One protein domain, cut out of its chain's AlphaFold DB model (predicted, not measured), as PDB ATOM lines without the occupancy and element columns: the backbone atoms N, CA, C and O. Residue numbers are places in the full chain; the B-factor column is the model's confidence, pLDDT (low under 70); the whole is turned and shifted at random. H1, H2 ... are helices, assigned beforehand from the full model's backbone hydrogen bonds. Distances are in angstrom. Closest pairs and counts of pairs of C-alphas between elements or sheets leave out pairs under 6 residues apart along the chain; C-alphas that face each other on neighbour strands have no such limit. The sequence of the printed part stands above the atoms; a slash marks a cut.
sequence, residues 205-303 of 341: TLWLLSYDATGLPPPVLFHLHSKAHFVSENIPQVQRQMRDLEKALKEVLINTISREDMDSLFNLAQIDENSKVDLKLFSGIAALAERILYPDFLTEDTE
ATOM      1  N   THR A 205     -42.839 -36.046  25.987       76.00
ATOM      2  CA  THR A 205     -43.473 -34.870  25.383       76.00
ATOM      3  C   THR A 205     -44.187 -35.319  24.108       76.00
ATOM      4  O   THR A 205     -43.743 -36.284  23.494       76.00
ATOM      5  N   LEU A 206     -45.221 -34.600  23.657       71.69
ATOM      6  CA  LEU A 206     -46.003 -34.911  22.445       71.69
ATOM      7  C   LEU A 206     -45.145 -35.367  21.241       71.69
ATOM      8  O   LEU A 206     -45.447 -36.370  20.605       71.69
ATOM      9  N   TRP A 207     -44.026 -34.682  20.976       66.62
ATOM     10  CA  TRP A 207     -43.127 -34.988  19.855       66.62
ATOM     11  C   TRP A 207     -42.413 -36.347  19.934       66.62
ATOM     12  O   TRP A 207     -41.884 -36.785  18.921       66.62
ATOM     13  N   LEU A 208     -42.353 -37.004  21.098       64.06
ATOM     14  CA  LEU A 208     -41.734 -38.330  21.258       64.06
ATOM     15  C   LEU A 208     -42.658 -39.480  20.835       64.06
ATOM     16  O   LEU A 208     -42.161 -40.579  20.608       64.06
ATOM     17  N   LEU A 209     -43.969 -39.238  20.745       65.75
ATOM     18  CA  LEU A 209     -44.968 -40.253  20.391       65.75
ATOM     19  C   LEU A 209     -45.084 -40.441  18.867       65.75
ATOM     20  O   LEU A 209     -45.432 -41.518  18.399       65.75
ATOM     21  N   SER A 210     -44.755 -39.398  18.099       61.94
ATOM     22  CA  SER A 210     -44.757 -39.379  16.629       61.94
ATOM     23  C   SER A 210     -43.402 -39.782  16.021       61.94
ATOM     24  O   SER A 210     -43.031 -39.290  14.955       61.94
ATOM     25  N   TYR A 211     -42.598 -40.582  16.729       58.41
ATOM     26  CA  TYR A 211     -41.344 -41.130  16.206       58.41
ATOM     27  C   TYR A 211     -41.552 -42.597  15.839       58.41
ATOM     28  O   TYR A 211     -41.579 -43.460  16.711       58.41
ATOM     29  N   ASP A 212     -41.644 -42.855  14.536       51.78
ATOM     30  CA  ASP A 212     -41.597 -44.197  13.957       51.78
ATOM     31  C   ASP A 212     -40.333 -44.962  14.408       51.78
ATOM     32  O   ASP A 212     -39.270 -44.367  14.636       51.78
ATOM     33  N   ALA A 213     -40.424 -46.294  14.479       41.56
ATOM     34  CA  ALA A 213     -39.356 -47.196  14.916       41.56
ATOM     35  C   ALA A 213     -38.012 -47.033  14.166       41.56
ATOM     36  O   ALA A 213     -36.975 -47.503  14.648       41.56
ATOM     37  N   THR A 214     -37.982 -46.359  13.009       41.62
ATOM     38  CA  THR A 214     -36.734 -45.975  12.320       41.62
ATOM     39  C   THR A 214     -35.933 -44.866  13.019       41.62
ATOM     40  O   THR A 214     -34.778 -44.632  12.651       41.62
ATOM     41  N   GLY A 215     -36.496 -44.192  14.028       47.19
ATOM     42  CA  GLY A 215     -35.838 -43.107  14.766       47.19
ATOM     43  C   GLY A 215     -35.750 -41.786  13.991       47.19
ATOM     44  O   GLY A 215     -34.983 -40.896  14.371       47.19
ATOM     45  N   LEU A 216     -36.511 -41.656  12.903       47.00
ATOM     46  CA  LEU A 216     -36.644 -40.434  12.116       47.00
ATOM     47  C   LEU A 216     -37.892 -39.647  12.559       47.00
ATOM     48  O   LEU A 216     -38.874 -40.256  12.975       47.00
ATOM     49  N   PRO A 217     -37.878 -38.302  12.475       49.44
ATOM     50  CA  PRO A 217     -39.093 -37.510  12.660       49.44
ATOM     51  C   PRO A 217     -40.119 -37.794  11.539       49.44
ATOM     52  O   PRO A 217     -39.725 -38.321  10.490       49.44
ATOM     53  N   PRO A 218     -41.391 -37.370  11.713       53.91
ATOM     54  CA  PRO A 218     -42.431 -37.405  10.678       53.91
ATOM     55  C   PRO A 218     -41.940 -36.888   9.312       53.91
ATOM     56  O   PRO A 218     -41.002 -36.076   9.263       53.91
ATOM     57  N   PRO A 219     -42.525 -37.377   8.201       55.12
ATOM     58  CA  PRO A 219     -41.855 -37.512   6.908       55.12
ATOM     59  C   PRO A 219     -41.184 -36.232   6.408       55.12
ATOM     60  O   PRO A 219     -41.633 -35.118   6.654       55.12
ATOM     61  N   VAL A 220     -40.096 -36.408   5.649       50.78
ATOM     62  CA  VAL A 220     -39.109 -35.369   5.275       50.78
ATOM     63  C   VAL A 220     -39.727 -34.059   4.757       50.78
ATOM     64  O   VAL A 220     -39.142 -32.996   4.969       50.78
ATOM     65  N   LEU A 221     -40.911 -34.108   4.139       52.16
ATOM     66  CA  LEU A 221     -41.721 -32.939   3.777       52.16
ATOM     67  C   LEU A 221     -41.950 -31.987   4.960       52.16
ATOM     68  O   LEU A 221     -41.683 -30.790   4.828       52.16
ATOM     69  N   PHE A 222     -42.352 -32.504   6.124       56.12
ATOM     70  CA  PHE A 222     -42.535 -31.695   7.323       56.12
ATOM     71  C   PHE A 222     -41.220 -31.051   7.750       56.12
ATOM     72  O   PHE A 222     -41.159 -29.842   7.963       56.12
ATOM     73  N   HIS A 223     -40.131 -31.823   7.817       54.12
ATOM     74  CA  HIS A 223     -38.821 -31.302   8.213       54.12
ATOM     75  C   HIS A 223     -38.270 -30.250   7.232       54.12
ATOM     76  O   HIS A 223     -37.529 -29.361   7.650       54.12
ATOM     77  N   LEU A 224     -38.644 -30.308   5.949       52.66
ATOM     78  CA  LEU A 224     -38.295 -29.306   4.939       52.66
ATOM     79  C   LEU A 224     -39.165 -28.045   5.041       52.66
ATOM     80  O   LEU A 224     -38.614 -26.945   5.065       52.66
ATOM     81  N   HIS A 225     -40.492 -28.176   5.134       55.38
ATOM     82  CA  HIS A 225     -41.393 -27.018   5.191       55.38
ATOM     83  C   HIS A 225     -41.286 -26.274   6.527       55.38
ATOM     84  O   HIS A 225     -41.178 -25.048   6.560       55.38
ATOM     85  N   SER A 226     -41.199 -27.018   7.633       56.38
ATOM     86  CA  SER A 226     -40.916 -26.439   8.945       56.38
ATOM     87  C   SER A 226     -39.538 -25.776   8.972       56.38
ATOM     88  O   SER A 226     -39.449 -24.654   9.447       56.38
ATOM     89  N   LYS A 227     -38.481 -26.346   8.366       56.81
ATOM     90  CA  LYS A 227     -37.203 -25.620   8.216       56.81
ATOM     91  C   LYS A 227     -37.321 -24.359   7.365       56.81
ATOM     92  O   LYS A 227     -36.741 -23.353   7.751       56.81
ATOM     93  N   ALA A 228     -38.070 -24.364   6.263       56.88
ATOM     94  CA  ALA A 228     -38.284 -23.146   5.485       56.88
ATOM     95  C   ALA A 228     -38.912 -22.041   6.359       56.88
ATOM     96  O   ALA A 228     -38.360 -20.949   6.453       56.88
ATOM     97  N   HIS A 229     -39.978 -22.345   7.102       56.34
ATOM     98  CA  HIS A 229     -40.675 -21.348   7.923       56.34
ATOM     99  C   HIS A 229     -39.968 -21.020   9.253       56.34
ATOM    100  O   HIS A 229     -40.144 -19.921   9.779       56.34
ATOM    101  N   PHE A 230     -39.157 -21.931   9.804       56.81
ATOM    102  CA  PHE A 230     -38.462 -21.758  11.090       56.81
ATOM    103  C   PHE A 230     -36.991 -21.321  10.963       56.81
ATOM    104  O   PHE A 230     -36.407 -20.940  11.974       56.81
ATOM    105  N   VAL A 231     -36.397 -21.345   9.762       56.28
ATOM    106  CA  VAL A 231     -34.986 -20.962   9.522       56.28
ATOM    107  C   VAL A 231     -34.835 -19.813   8.512       56.28
ATOM    108  O   VAL A 231     -33.807 -19.142   8.523       56.28
ATOM    109  N   SER A 232     -35.829 -19.526   7.657       50.25
ATOM    110  CA  SER A 232     -35.705 -18.455   6.644       50.25
ATOM    111  C   SER A 232     -35.767 -17.025   7.202       50.25
ATOM    112  O   SER A 232     -35.467 -16.083   6.468       50.25
ATOM    113  N   GLU A 233     -36.157 -16.834   8.462       46.31
ATOM    114  CA  GLU A 233     -36.265 -15.514   9.089       46.31
ATOM    115  C   GLU A 233     -35.404 -15.456  10.353       46.31
ATOM    116  O   GLU A 233     -35.440 -16.367  11.178       46.31
ATOM    117  N   ASN A 234     -34.661 -14.358  10.532       47.66
ATOM    118  CA  ASN A 234     -33.776 -14.116  11.685       47.66
ATOM    119  C   ASN A 234     -34.556 -13.741  12.966       47.66
ATOM    120  O   ASN A 234     -34.113 -12.915  13.764       47.66
ATOM    121  N   ILE A 235     -35.736 -14.333  13.154       51.62
ATOM    122  CA  ILE A 235     -36.538 -14.225  14.371       51.62
ATOM    123  C   ILE A 235     -35.911 -15.169  15.410       51.62
ATOM    124  O   ILE A 235     -35.772 -16.362  15.124       51.62
ATOM    125  N   PRO A 236     -35.536 -14.689  16.611       50.75
ATOM    126  CA  PRO A 236     -35.056 -15.562  17.677       50.75
ATOM    127  C   PRO A 236     -36.070 -16.676  17.969       50.75
ATOM    128  O   PRO A 236     -37.263 -16.404  18.065       50.75
ATOM    129  N   GLN A 237     -35.611 -17.914  18.201       53.03
ATOM    130  CA  GLN A 237     -36.478 -19.085  18.463       53.03
ATOM    131  C   GLN A 237     -37.455 -18.922  19.651       53.03
ATOM    132  O   GLN A 237     -38.297 -19.779  19.889       53.03
ATOM    133  N   VAL A 238     -37.313 -17.850  20.430       49.09
ATOM    134  CA  VAL A 238     -37.865 -17.678  21.772       49.09
ATOM    135  C   VAL A 238     -39.368 -17.378  21.780       49.09
ATOM    136  O   VAL A 238     -40.017 -17.703  22.770       49.09
ATOM    137  N   GLN A 239     -39.926 -16.758  20.732       51.12
ATOM    138  CA  GLN A 239     -41.357 -16.433  20.632       51.12
ATOM    139  C   GLN A 239     -41.833 -16.444  19.169       51.12
ATOM    140  O   GLN A 239     -41.533 -15.530  18.404       51.12
ATOM    141  N   ARG A 240     -42.627 -17.456  18.805       59.50
ATOM    142  CA  ARG A 240     -43.567 -17.413  17.671       59.50
ATOM    143  C   ARG A 240     -44.970 -17.302  18.244       59.50
ATOM    144  O   ARG A 240     -45.247 -17.944  19.256       59.50
ATOM    145  N   GLN A 241     -45.821 -16.473  17.652       67.31
ATOM    146  CA  GLN A 241     -47.186 -16.283  18.145       67.31
ATOM    147  C   GLN A 241     -48.090 -17.401  17.608       67.31
ATOM    148  O   GLN A 241     -47.797 -17.984  16.563       67.31
ATOM    149  N   MET A 242     -49.222 -17.676  18.268       76.12
ATOM    150  CA  MET A 242     -50.184 -18.689  17.785       76.12
ATOM    151  C   MET A 242     -50.606 -18.466  16.326       76.12
ATOM    152  O   MET A 242     -50.754 -19.423  15.578       76.12
ATOM    153  N   ARG A 243     -50.674 -17.208  15.871       79.00
ATOM    154  CA  ARG A 243     -50.980 -16.849  14.473       79.00
ATOM    155  C   ARG A 243     -49.969 -17.412  13.465       79.00
ATOM    156  O   ARG A 243     -50.350 -17.785  12.356       79.00
ATOM    157  N   ASP A 244     -48.694 -17.495  13.844       80.44
ATOM    158  CA  ASP A 244     -47.636 -18.081  13.012       80.44
ATOM    159  C   ASP A 244     -47.755 -19.612  12.977       80.44
ATOM    160  O   ASP A 244     -47.503 -20.232  11.941       80.44
ATOM    161  N   LEU A 245     -48.174 -20.213  14.099       82.50
ATOM    162  CA  LEU A 245     -48.443 -21.645  14.220       82.50
ATOM    163  C   LEU A 245     -49.665 -22.057  13.388       82.50
ATOM    164  O   LEU A 245     -49.542 -22.973  12.583       82.50
ATOM    165  N   GLU A 246     -50.801 -21.364  13.527       86.00
ATOM    166  CA  GLU A 246     -52.005 -21.573  12.708       86.00
ATOM    167  C   GLU A 246     -51.672 -21.540  11.213       86.00
ATOM    168  O   GLU A 246     -52.073 -22.422  10.453       86.00
ATOM    169  N   LYS A 247     -50.919 -20.518  10.784       85.19
ATOM    170  CA  LYS A 247     -50.523 -20.349   9.386       85.19
ATOM    171  C   LYS A 247     -49.625 -21.495   8.919       85.19
ATOM    172  O   LYS A 247     -49.915 -22.102   7.892       85.19
ATOM    173  N   ALA A 248     -48.571 -21.818   9.672       83.38
ATOM    174  CA  ALA A 248     -47.650 -22.892   9.308       83.38
ATOM    175  C   ALA A 248     -48.340 -24.271   9.301       83.38
ATOM    176  O   ALA A 248     -48.039 -25.100   8.441       83.38
ATOM    177  N   LEU A 249     -49.285 -24.507  10.217       83.31
ATOM    178  CA  LEU A 249     -50.086 -25.728  10.278       83.31
ATOM    179  C   LEU A 249     -51.037 -25.827   9.075       83.31
ATOM    180  O   LEU A 249     -51.063 -26.860   8.412       83.31
ATOM    181  N   LYS A 250     -51.735 -24.740   8.716       85.69
ATOM    182  CA  LYS A 250     -52.565 -24.668   7.499       85.69
ATOM    183  C   LYS A 250     -51.753 -24.844   6.215       85.69
ATOM    184  O   LYS A 250     -52.227 -25.493   5.291       85.69
ATOM    185  N   GLU A 251     -50.531 -24.324   6.143       79.81
ATOM    186  CA  GLU A 251     -49.654 -24.500   4.976       79.81
ATOM    187  C   GLU A 251     -49.132 -25.943   4.843       79.81
ATOM    188  O   GLU A 251     -49.059 -26.456   3.724       79.81
ATOM    189  N   VAL A 252     -48.836 -26.620   5.961       78.62
ATOM    190  CA  VAL A 252     -48.486 -28.056   5.996       78.62
ATOM    191  C   VAL A 252     -49.685 -28.932   5.626       78.62
ATOM    192  O   VAL A 252     -49.560 -29.790   4.758       78.62
ATOM    193  N   LEU A 253     -50.850 -28.682   6.229       77.44
ATOM    194  CA  LEU A 253     -52.091 -29.432   5.998       77.44
ATOM    195  C   LEU A 253     -52.864 -28.945   4.756       77.44
ATOM    196  O   LEU A 253     -54.030 -29.272   4.575       77.44
ATOM    197  N   ILE A 254     -52.244 -28.138   3.886       80.50
ATOM    198  CA  ILE A 254     -52.789 -27.693   2.585       80.50
ATOM    199  C   ILE A 254     -54.174 -26.996   2.720       80.50
ATOM    200  O   ILE A 254     -54.943 -26.883   1.768       80.50
ATOM    201  N   ASN A 255     -54.439 -26.396   3.883       76.56
ATOM    202  CA  ASN A 255     -55.690 -25.748   4.301       76.56
ATOM    203  C   ASN A 255     -56.899 -26.700   4.417       76.56
ATOM    204  O   ASN A 255     -58.026 -26.265   4.197       76.56
ATOM    205  N   THR A 256     -56.688 -27.978   4.750       78.62
ATOM    206  CA  THR A 256     -57.799 -28.892   5.073       78.62
ATOM    207  C   THR A 256     -58.381 -28.665   6.472       78.62
ATOM    208  O   THR A 256     -59.566 -28.900   6.670       78.62
ATOM    209  N   ILE A 257     -57.566 -28.185   7.416       85.00
ATOM    210  CA  ILE A 257     -57.944 -27.937   8.813       85.00
ATOM    211  C   ILE A 257     -58.805 -26.667   8.971       85.00
ATOM    212  O   ILE A 257     -58.459 -25.603   8.435       85.00
ATOM    213  N   SER A 258     -59.909 -26.763   9.718       89.75
ATOM    214  CA  SER A 258     -60.776 -25.623  10.058       89.75
ATOM    215  C   SER A 258     -60.152 -24.735  11.151       89.75
ATOM    216  O   SER A 258     -58.947 -24.806  11.421       89.75
ATOM    217  N   ARG A 259     -60.926 -23.829  11.766       88.75
ATOM    218  CA  ARG A 259     -60.461 -23.122  12.971       88.75
ATOM    219  C   ARG A 259     -60.789 -23.922  14.226       88.75
ATOM    220  O   ARG A 259     -59.963 -24.039  15.122       88.75
ATOM    221  N   GLU A 260     -61.975 -24.498  14.226       91.00
ATOM    222  CA  GLU A 260     -62.587 -25.309  15.260       91.00
ATOM    223  C   GLU A 260     -61.706 -26.533  15.583       91.00
ATOM    224  O   GLU A 260     -61.486 -26.852  16.755       91.00
ATOM    225  N   ASP A 261     -61.094 -27.136  14.558       89.69
ATOM    226  CA  ASP A 261     -60.118 -28.227  14.701       89.69
ATOM    227  C   ASP A 261     -58.803 -27.757  15.337       89.69
ATOM    228  O   ASP A 261     -58.244 -28.454  16.179       89.69
ATOM    229  N   MET A 262     -58.292 -26.576  14.958       89.75
ATOM    230  CA  MET A 262     -57.058 -26.027  15.540       89.75
ATOM    231  C   MET A 262     -57.257 -25.655  17.006       89.75
ATOM    232  O   MET A 262     -56.428 -26.013  17.841       89.75
ATOM    233  N   ASP A 263     -58.368 -24.993  17.329       90.88
ATOM    234  CA  ASP A 263     -58.723 -24.654  18.706       90.88
ATOM    235  C   ASP A 263     -58.881 -25.951  19.534       90.88
ATOM    236  O   ASP A 263     -58.362 -26.045  20.649       90.88
ATOM    237  N   SER A 264     -59.492 -27.003  18.975       91.31
ATOM    238  CA  SER A 264     -59.597 -28.328  19.615       91.31
ATOM    239  C   SER A 264     -58.232 -29.006  19.814       91.31
ATOM    240  O   SER A 264     -57.939 -29.506  20.903       91.31
ATOM    241  N   LEU A 265     -57.364 -28.970  18.802       90.12
ATOM    242  CA  LEU A 265     -56.004 -29.517  18.818       90.12
ATOM    243  C   LEU A 265     -55.109 -28.813  19.850       90.12
ATOM    244  O   LEU A 265     -54.375 -29.476  20.586       90.12
ATOM    245  N   PHE A 266     -55.177 -27.483  19.949       90.25
ATOM    246  CA  PHE A 266     -54.418 -26.714  20.940       90.25
ATOM    247  C   PHE A 266     -54.939 -26.970  22.367       90.25
ATOM    248  O   PHE A 266     -54.135 -27.157  23.284       90.25
ATOM    249  N   ASN A 267     -56.259 -27.110  22.553       91.31
ATOM    250  CA  ASN A 267     -56.869 -27.529  23.825       91.31
ATOM    251  C   ASN A 267     -56.549 -28.989  24.213       91.31
ATOM    252  O   ASN A 267     -56.568 -29.339  25.400       91.31
ATOM    253  N   LEU A 268     -56.270 -29.859  23.240       90.25
ATOM    254  CA  LEU A 268     -55.816 -31.237  23.449       90.25
ATOM    255  C   LEU A 268     -54.332 -31.288  23.843       90.25
ATOM    256  O   LEU A 268     -53.981 -31.932  24.832       90.25
ATOM    257  N   ALA A 269     -53.488 -30.550  23.121       87.94
ATOM    258  CA  ALA A 269     -52.048 -30.455  23.360       87.94
ATOM    259  C   ALA A 269     -51.651 -29.530  24.535       87.94
ATOM    260  O   ALA A 269     -50.477 -29.504  24.900       87.94
ATOM    261  N   GLN A 270     -52.611 -28.810  25.129       88.56
ATOM    262  CA  GLN A 270     -52.430 -27.832  26.217       88.56
ATOM    263  C   GLN A 270     -51.470 -26.691  25.834       88.56
ATOM    264  O   GLN A 270     -50.451 -26.445  26.479       88.56
ATOM    265  N   ILE A 271     -51.797 -26.009  24.733       87.38
ATOM    266  CA  ILE A 271     -50.999 -24.920  24.161       87.38
ATOM    267  C   ILE A 271     -51.714 -23.585  24.382       87.38
ATOM    268  O   ILE A 271     -52.592 -23.205  23.614       87.38
ATOM    269  N   ASP A 272     -51.293 -22.858  25.416       85.81
ATOM    270  CA  ASP A 272     -51.707 -21.472  25.654       85.81
ATOM    271  C   ASP A 272     -51.132 -20.500  24.607       85.81
ATOM    272  O   ASP A 272     -50.069 -20.737  24.028       85.81
ATOM    273  N   GLU A 273     -51.743 -19.318  24.463       82.69
ATOM    274  CA  GLU A 273     -51.237 -18.229  23.601       82.69
ATOM    275  C   GLU A 273     -49.791 -17.794  23.926       82.69
ATOM    276  O   GLU A 273     -49.085 -17.265  23.066       82.69
ATOM    277  N   ASN A 274     -49.351 -18.026  25.167       81.31
ATOM    278  CA  ASN A 274     -48.017 -17.690  25.672       81.31
ATOM    279  C   ASN A 274     -46.983 -18.823  25.494       81.31
ATOM    280  O   ASN A 274     -45.801 -18.623  25.797       81.31
ATOM    281  N   SER A 275     -47.398 -20.009  25.035       81.62
ATOM    282  CA  SER A 275     -46.530 -21.186  24.937       81.62
ATOM    283  C   SER A 275     -45.504 -21.067  23.812       81.62
ATOM    284  O   SER A 275     -45.815 -20.763  22.661       81.62
ATOM    285  N   LYS A 276     -44.242 -21.359  24.140       80.69
ATOM    286  CA  LYS A 276     -43.123 -21.304  23.192       80.69
ATOM    287  C   LYS A 276     -43.073 -22.582  22.361       80.69
ATOM    288  O   LYS A 276     -42.703 -23.639  22.868       80.69
ATOM    289  N   VAL A 277     -43.433 -22.487  21.083       78.38
ATOM    290  CA  VAL A 277     -43.492 -23.655  20.194       78.38
ATOM    291  C   VAL A 277     -42.172 -23.867  19.454       78.38
ATOM    292  O   VAL A 277     -41.918 -23.305  18.389       78.38
ATOM    293  N   ASP A 278     -41.343 -24.734  20.034       77.94
ATOM    294  CA  ASP A 278     -40.152 -25.290  19.393       77.94
ATOM    295  C   ASP A 278     -40.490 -26.066  18.112       77.94
ATOM    296  O   ASP A 278     -41.546 -26.689  17.995       77.94
ATOM    297  N   LEU A 279     -39.516 -26.161  17.200       76.44
ATOM    298  CA  LEU A 279     -39.604 -26.963  15.972       76.44
ATOM    299  C   LEU A 279     -40.040 -28.421  16.230       76.44
ATOM    300  O   LEU A 279     -40.792 -28.989  15.444       76.44
ATOM    301  N   LYS A 280     -39.590 -29.014  17.347       77.69
ATOM    302  CA  LYS A 280     -39.996 -30.363  17.777       77.69
ATOM    303  C   LYS A 280     -41.467 -30.420  18.180       77.69
ATOM    304  O   LYS A 280     -42.181 -31.332  17.769       77.69
ATOM    305  N   LEU A 281     -41.916 -29.449  18.977       80.62
ATOM    306  CA  LEU A 281     -43.304 -29.374  19.417       80.62
ATOM    307  C   LEU A 281     -44.223 -29.147  18.209       80.62
ATOM    308  O   LEU A 281     -45.208 -29.863  18.076       80.62
ATOM    309  N   PHE A 282     -43.830 -28.286  17.261       83.69
ATOM    310  CA  PHE A 282     -44.532 -28.118  15.984       83.69
ATOM    311  C   PHE A 282     -44.659 -29.431  15.190       83.69
ATOM    312  O   PHE A 282     -45.755 -29.734  14.725       83.69
ATOM    313  N   SER A 283     -43.604 -30.258  15.093       79.12
ATOM    314  CA  SER A 283     -43.728 -31.587  14.456       79.12
ATOM    315  C   SER A 283     -44.677 -32.536  15.188       79.12
ATOM    316  O   SER A 283     -45.411 -33.259  14.525       79.12
ATOM    317  N   GLY A 284     -44.712 -32.512  16.524       82.88
ATOM    318  CA  GLY A 284     -45.664 -33.319  17.295       82.88
ATOM    319  C   GLY A 284     -47.116 -32.858  17.115       82.88
ATOM    320  O   GLY A 284     -48.001 -33.686  16.933       82.88
ATOM    321  N   ILE A 285     -47.353 -31.540  17.104       86.25
ATOM    322  CA  ILE A 285     -48.674 -30.934  16.855       86.25
ATOM    323  C   ILE A 285     -49.182 -31.293  15.458       86.25
ATOM    324  O   ILE A 285     -50.333 -31.684  15.307       86.25
ATOM    325  N   ALA A 286     -48.334 -31.165  14.436       83.69
ATOM    326  CA  ALA A 286     -48.737 -31.415  13.057       83.69
ATOM    327  C   ALA A 286     -48.946 -32.904  12.755       83.69
ATOM    328  O   ALA A 286     -49.892 -33.233  12.050       83.69
ATOM    329  N   ALA A 287     -48.126 -33.794  13.326       84.25
ATOM    330  CA  ALA A 287     -48.360 -35.238  13.276       84.25
ATOM    331  C   ALA A 287     -49.690 -35.624  13.947       84.25
ATOM    332  O   ALA A 287     -50.436 -36.443  13.420       84.25
ATOM    333  N   LEU A 288     -50.012 -34.999  15.086       86.94
ATOM    334  CA  LEU A 288     -51.277 -35.223  15.786       86.94
ATOM    335  C   LEU A 288     -52.470 -34.699  14.972       86.94
ATOM    336  O   LEU A 288     -53.473 -35.392  14.852       86.94
ATOM    337  N   ALA A 289     -52.347 -33.517  14.363       87.44
ATOM    338  CA  ALA A 289     -53.370 -32.950  13.487       87.44
ATOM    339  C   ALA A 289     -53.608 -33.806  12.234       87.44
ATOM    340  O   ALA A 289     -54.751 -34.084  11.886       87.44
ATOM    341  N   GLU A 290     -52.530 -34.249  11.580       83.75
ATOM    342  CA  GLU A 290     -52.586 -35.157  10.433       83.75
ATOM    343  C   GLU A 290     -53.304 -36.460  10.796       83.75
ATOM    344  O   GLU A 290     -54.137 -36.918  10.019       83.75
ATOM    345  N   ARG A 291     -53.032 -37.029  11.981       84.56
ATOM    346  CA  ARG A 291     -53.649 -38.287  12.409       84.56
ATOM    347  C   ARG A 291     -55.107 -38.149  12.851       84.56
ATOM    348  O   ARG A 291     -55.910 -39.003  12.484       84.56
ATOM    349  N   ILE A 292     -55.451 -37.093  13.593       85.69
ATOM    350  CA  ILE A 292     -56.833 -36.824  14.034       85.69
ATOM    351  C   ILE A 292     -57.752 -36.585  12.832       85.69
ATOM    352  O   ILE A 292     -58.862 -37.098  12.817       85.69
ATOM    353  N   LEU A 293     -57.278 -35.857  11.815       83.31
ATOM    354  CA  LEU A 293     -58.049 -35.551  10.604       83.31
ATOM    355  C   LEU A 293     -57.936 -36.644   9.522       83.31
ATOM    356  O   LEU A 293     -58.570 -36.541   8.476       83.31
ATOM    357  N   TYR A 294     -57.116 -37.682   9.727       80.56
ATOM    358  CA  TYR A 294     -56.934 -38.765   8.752       80.56
ATOM    359  C   TYR A 294     -58.248 -39.480   8.380       80.56
ATOM    360  O   TYR A 294     -58.465 -39.673   7.181       80.56
ATOM    361  N   PRO A 295     -59.152 -39.823   9.329       80.31
ATOM    362  CA  PRO A 295     -60.418 -40.482   9.004       80.31
ATOM    363  C   PRO A 295     -61.316 -39.647   8.081       80.31
ATOM    364  O   PRO A 295     -61.946 -40.206   7.189       80.31
ATOM    365  N   ASP A 296     -61.309 -38.316   8.215       80.81
ATOM    366  CA  ASP A 296     -62.103 -37.399   7.377       80.81
ATOM    367  C   ASP A 296     -61.606 -37.320   5.918       80.81
ATOM    368  O   ASP A 296     -62.285 -36.772   5.042       80.81
ATOM    369  N   PHE A 297     -60.412 -37.860   5.640       75.00
ATOM    370  CA  PHE A 297     -59.825 -37.950   4.299       75.00
ATOM    371  C   PHE A 297     -59.701 -39.385   3.774       75.00
ATOM    372  O   PHE A 297     -59.190 -39.565   2.663       75.00
ATOM    373  N   LEU A 298     -60.184 -40.385   4.519       74.19
ATOM    374  CA  LEU A 298     -60.385 -41.731   3.992       74.19
ATOM    375  C   LEU A 298     -61.591 -41.757   3.044       74.19
ATOM    376  O   LEU A 298     -62.618 -41.119   3.265       74.19
ATOM    377  N   THR A 299     -61.451 -42.523   1.969       73.69
ATOM    378  CA  THR A 299     -62.516 -42.820   1.003       73.69
ATOM    379  C   THR A 299     -62.553 -44.319   0.731       73.69
ATOM    380  O   THR A 299     -61.522 -44.978   0.854       73.69
ATOM    381  N   GLU A 300     -63.692 -44.854   0.288       72.50
ATOM    382  CA  GLU A 300     -63.853 -46.283  -0.055       72.50
ATOM    383  C   GLU A 300     -62.734 -46.774  -1.006       72.50
ATOM    384  O   GLU A 300     -62.107 -47.802  -0.760       72.50
ATOM    385  N   ASP A 301     -62.353 -45.949  -1.997       68.06
ATOM    386  CA  ASP A 301     -61.221 -46.162  -2.926       68.06
ATOM    387  C   ASP A 301     -59.833 -46.357  -2.257       68.06
ATOM    388  O   ASP A 301     -58.848 -46.642  -2.944       68.06
ATOM    389  N   THR A 302     -59.707 -46.140  -0.942       68.12
ATOM    390  CA  THR A 302     -58.430 -46.151  -0.201       68.12
ATOM    391  C   THR A 302     -58.329 -47.212   0.900       68.12
ATOM    392  O   THR A 302     -57.238 -47.388   1.446       68.12
ATOM    393  N   GLU A 303     -59.393 -47.967   1.197       67.69
ATOM    394  CA  GLU A 303     -59.376 -48.985   2.268       67.69
ATOM    395  C   GLU A 303     -58.380 -50.133   2.009       67.69
ATOM    396  O   GLU A 303     -57.735 -50.626   2.937       67.69
TER     397      GLU A 303
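Overview. This is residues 205 to 303 of the 341 residues of an uncharacterized protein of Capitella teleta (UniProt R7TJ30). The longest helix, H4, lies across three other helices set in an arc round one side of it, meeting H1, then H2, then H3 along its length. H1 and H2 form a helical hairpin, and beyond H4 the tail of residues 298 to 303 sticks out; the contacts of H4 are few, with 3 or 4 pairs of C-alphas within 8 A for each helix. The printed part has 99 residues, with four named helices in the order H1, H2, H3, H4 and no named strand; the class is all helix, though under half of the residues, 47 of 99, are in named elements. The whole is compact, with a radius of gyration of the C-alphas of 13.8 A, and spans 45 by 33 by 24 A.

Along the chain. Find C-alpha 279 at (-39.604, -26.963, 15.972); from there H4, residues 279 to 292, runs 19.9 A to C-alpha 292 at (-56.833, -36.824, 14.034). Go back to C-alpha 220 at (-39.109, -35.369, 5.275) for H1, residues 220 to 231, 15.6 A long. H2 takes residues 242 to 252 and is 15.2 A long. H3 takes residues 260 to 269 and is 14.3 A long.

Arrangement. Start at H4, the hub, which touches three helices. With residues 279 to 283 alone it touches H1, at a steep tilt of 45 degrees, opposite ways; the closest C-alphas, of Ser 226 and Leu 279, are 7.2 A apart. With residues 282 to 286 alone it only just touches H2, with 3 pairs of C-alphas within 8 A, at a steep tilt of 59 degrees, the same way; the closest are those of Leu 249 and Ala 286, 6.5 A apart. With residues 285 to 289 alone it only just touches H3, again with 3 pairs, at a steep tilt of 57 degrees, opposite ways; the closest are those of Leu 265 and Ala 289, 6.9 A apart. The hairpin of H1 and H2 touches most closely at the C-alphas of Phe 222 and Val 252, 7.1 A apart, at a shallow tilt of 34.8 degrees, only just short of steep. The helix packing is mostly crossed, with 1 of 4 touching pairs at a shallow tilt. H2 and H3 are close but not clearly touching, and H1 and H3 are apart. In H1, H2, H3 and H4 every O i to N i+4 pair is within hydrogen-bond range.

Size, cuts and confidence. Look for the two C-alphas farthest apart at Pro 236 and Glu 300, 45.7 A from each other. The printed part has no cut, and the three links between the helices are short. Residues 205 to 219 hold no named element, and their C-alphas lie 10 to 20 A from the mean of all C-alphas. Residues 298 to 303 stand free. The mean pLDDT of the printed part is 72.2; in the B-factor column residues 207 to 241 and 301 to 303 are under 70, and H1 has a mean of 55.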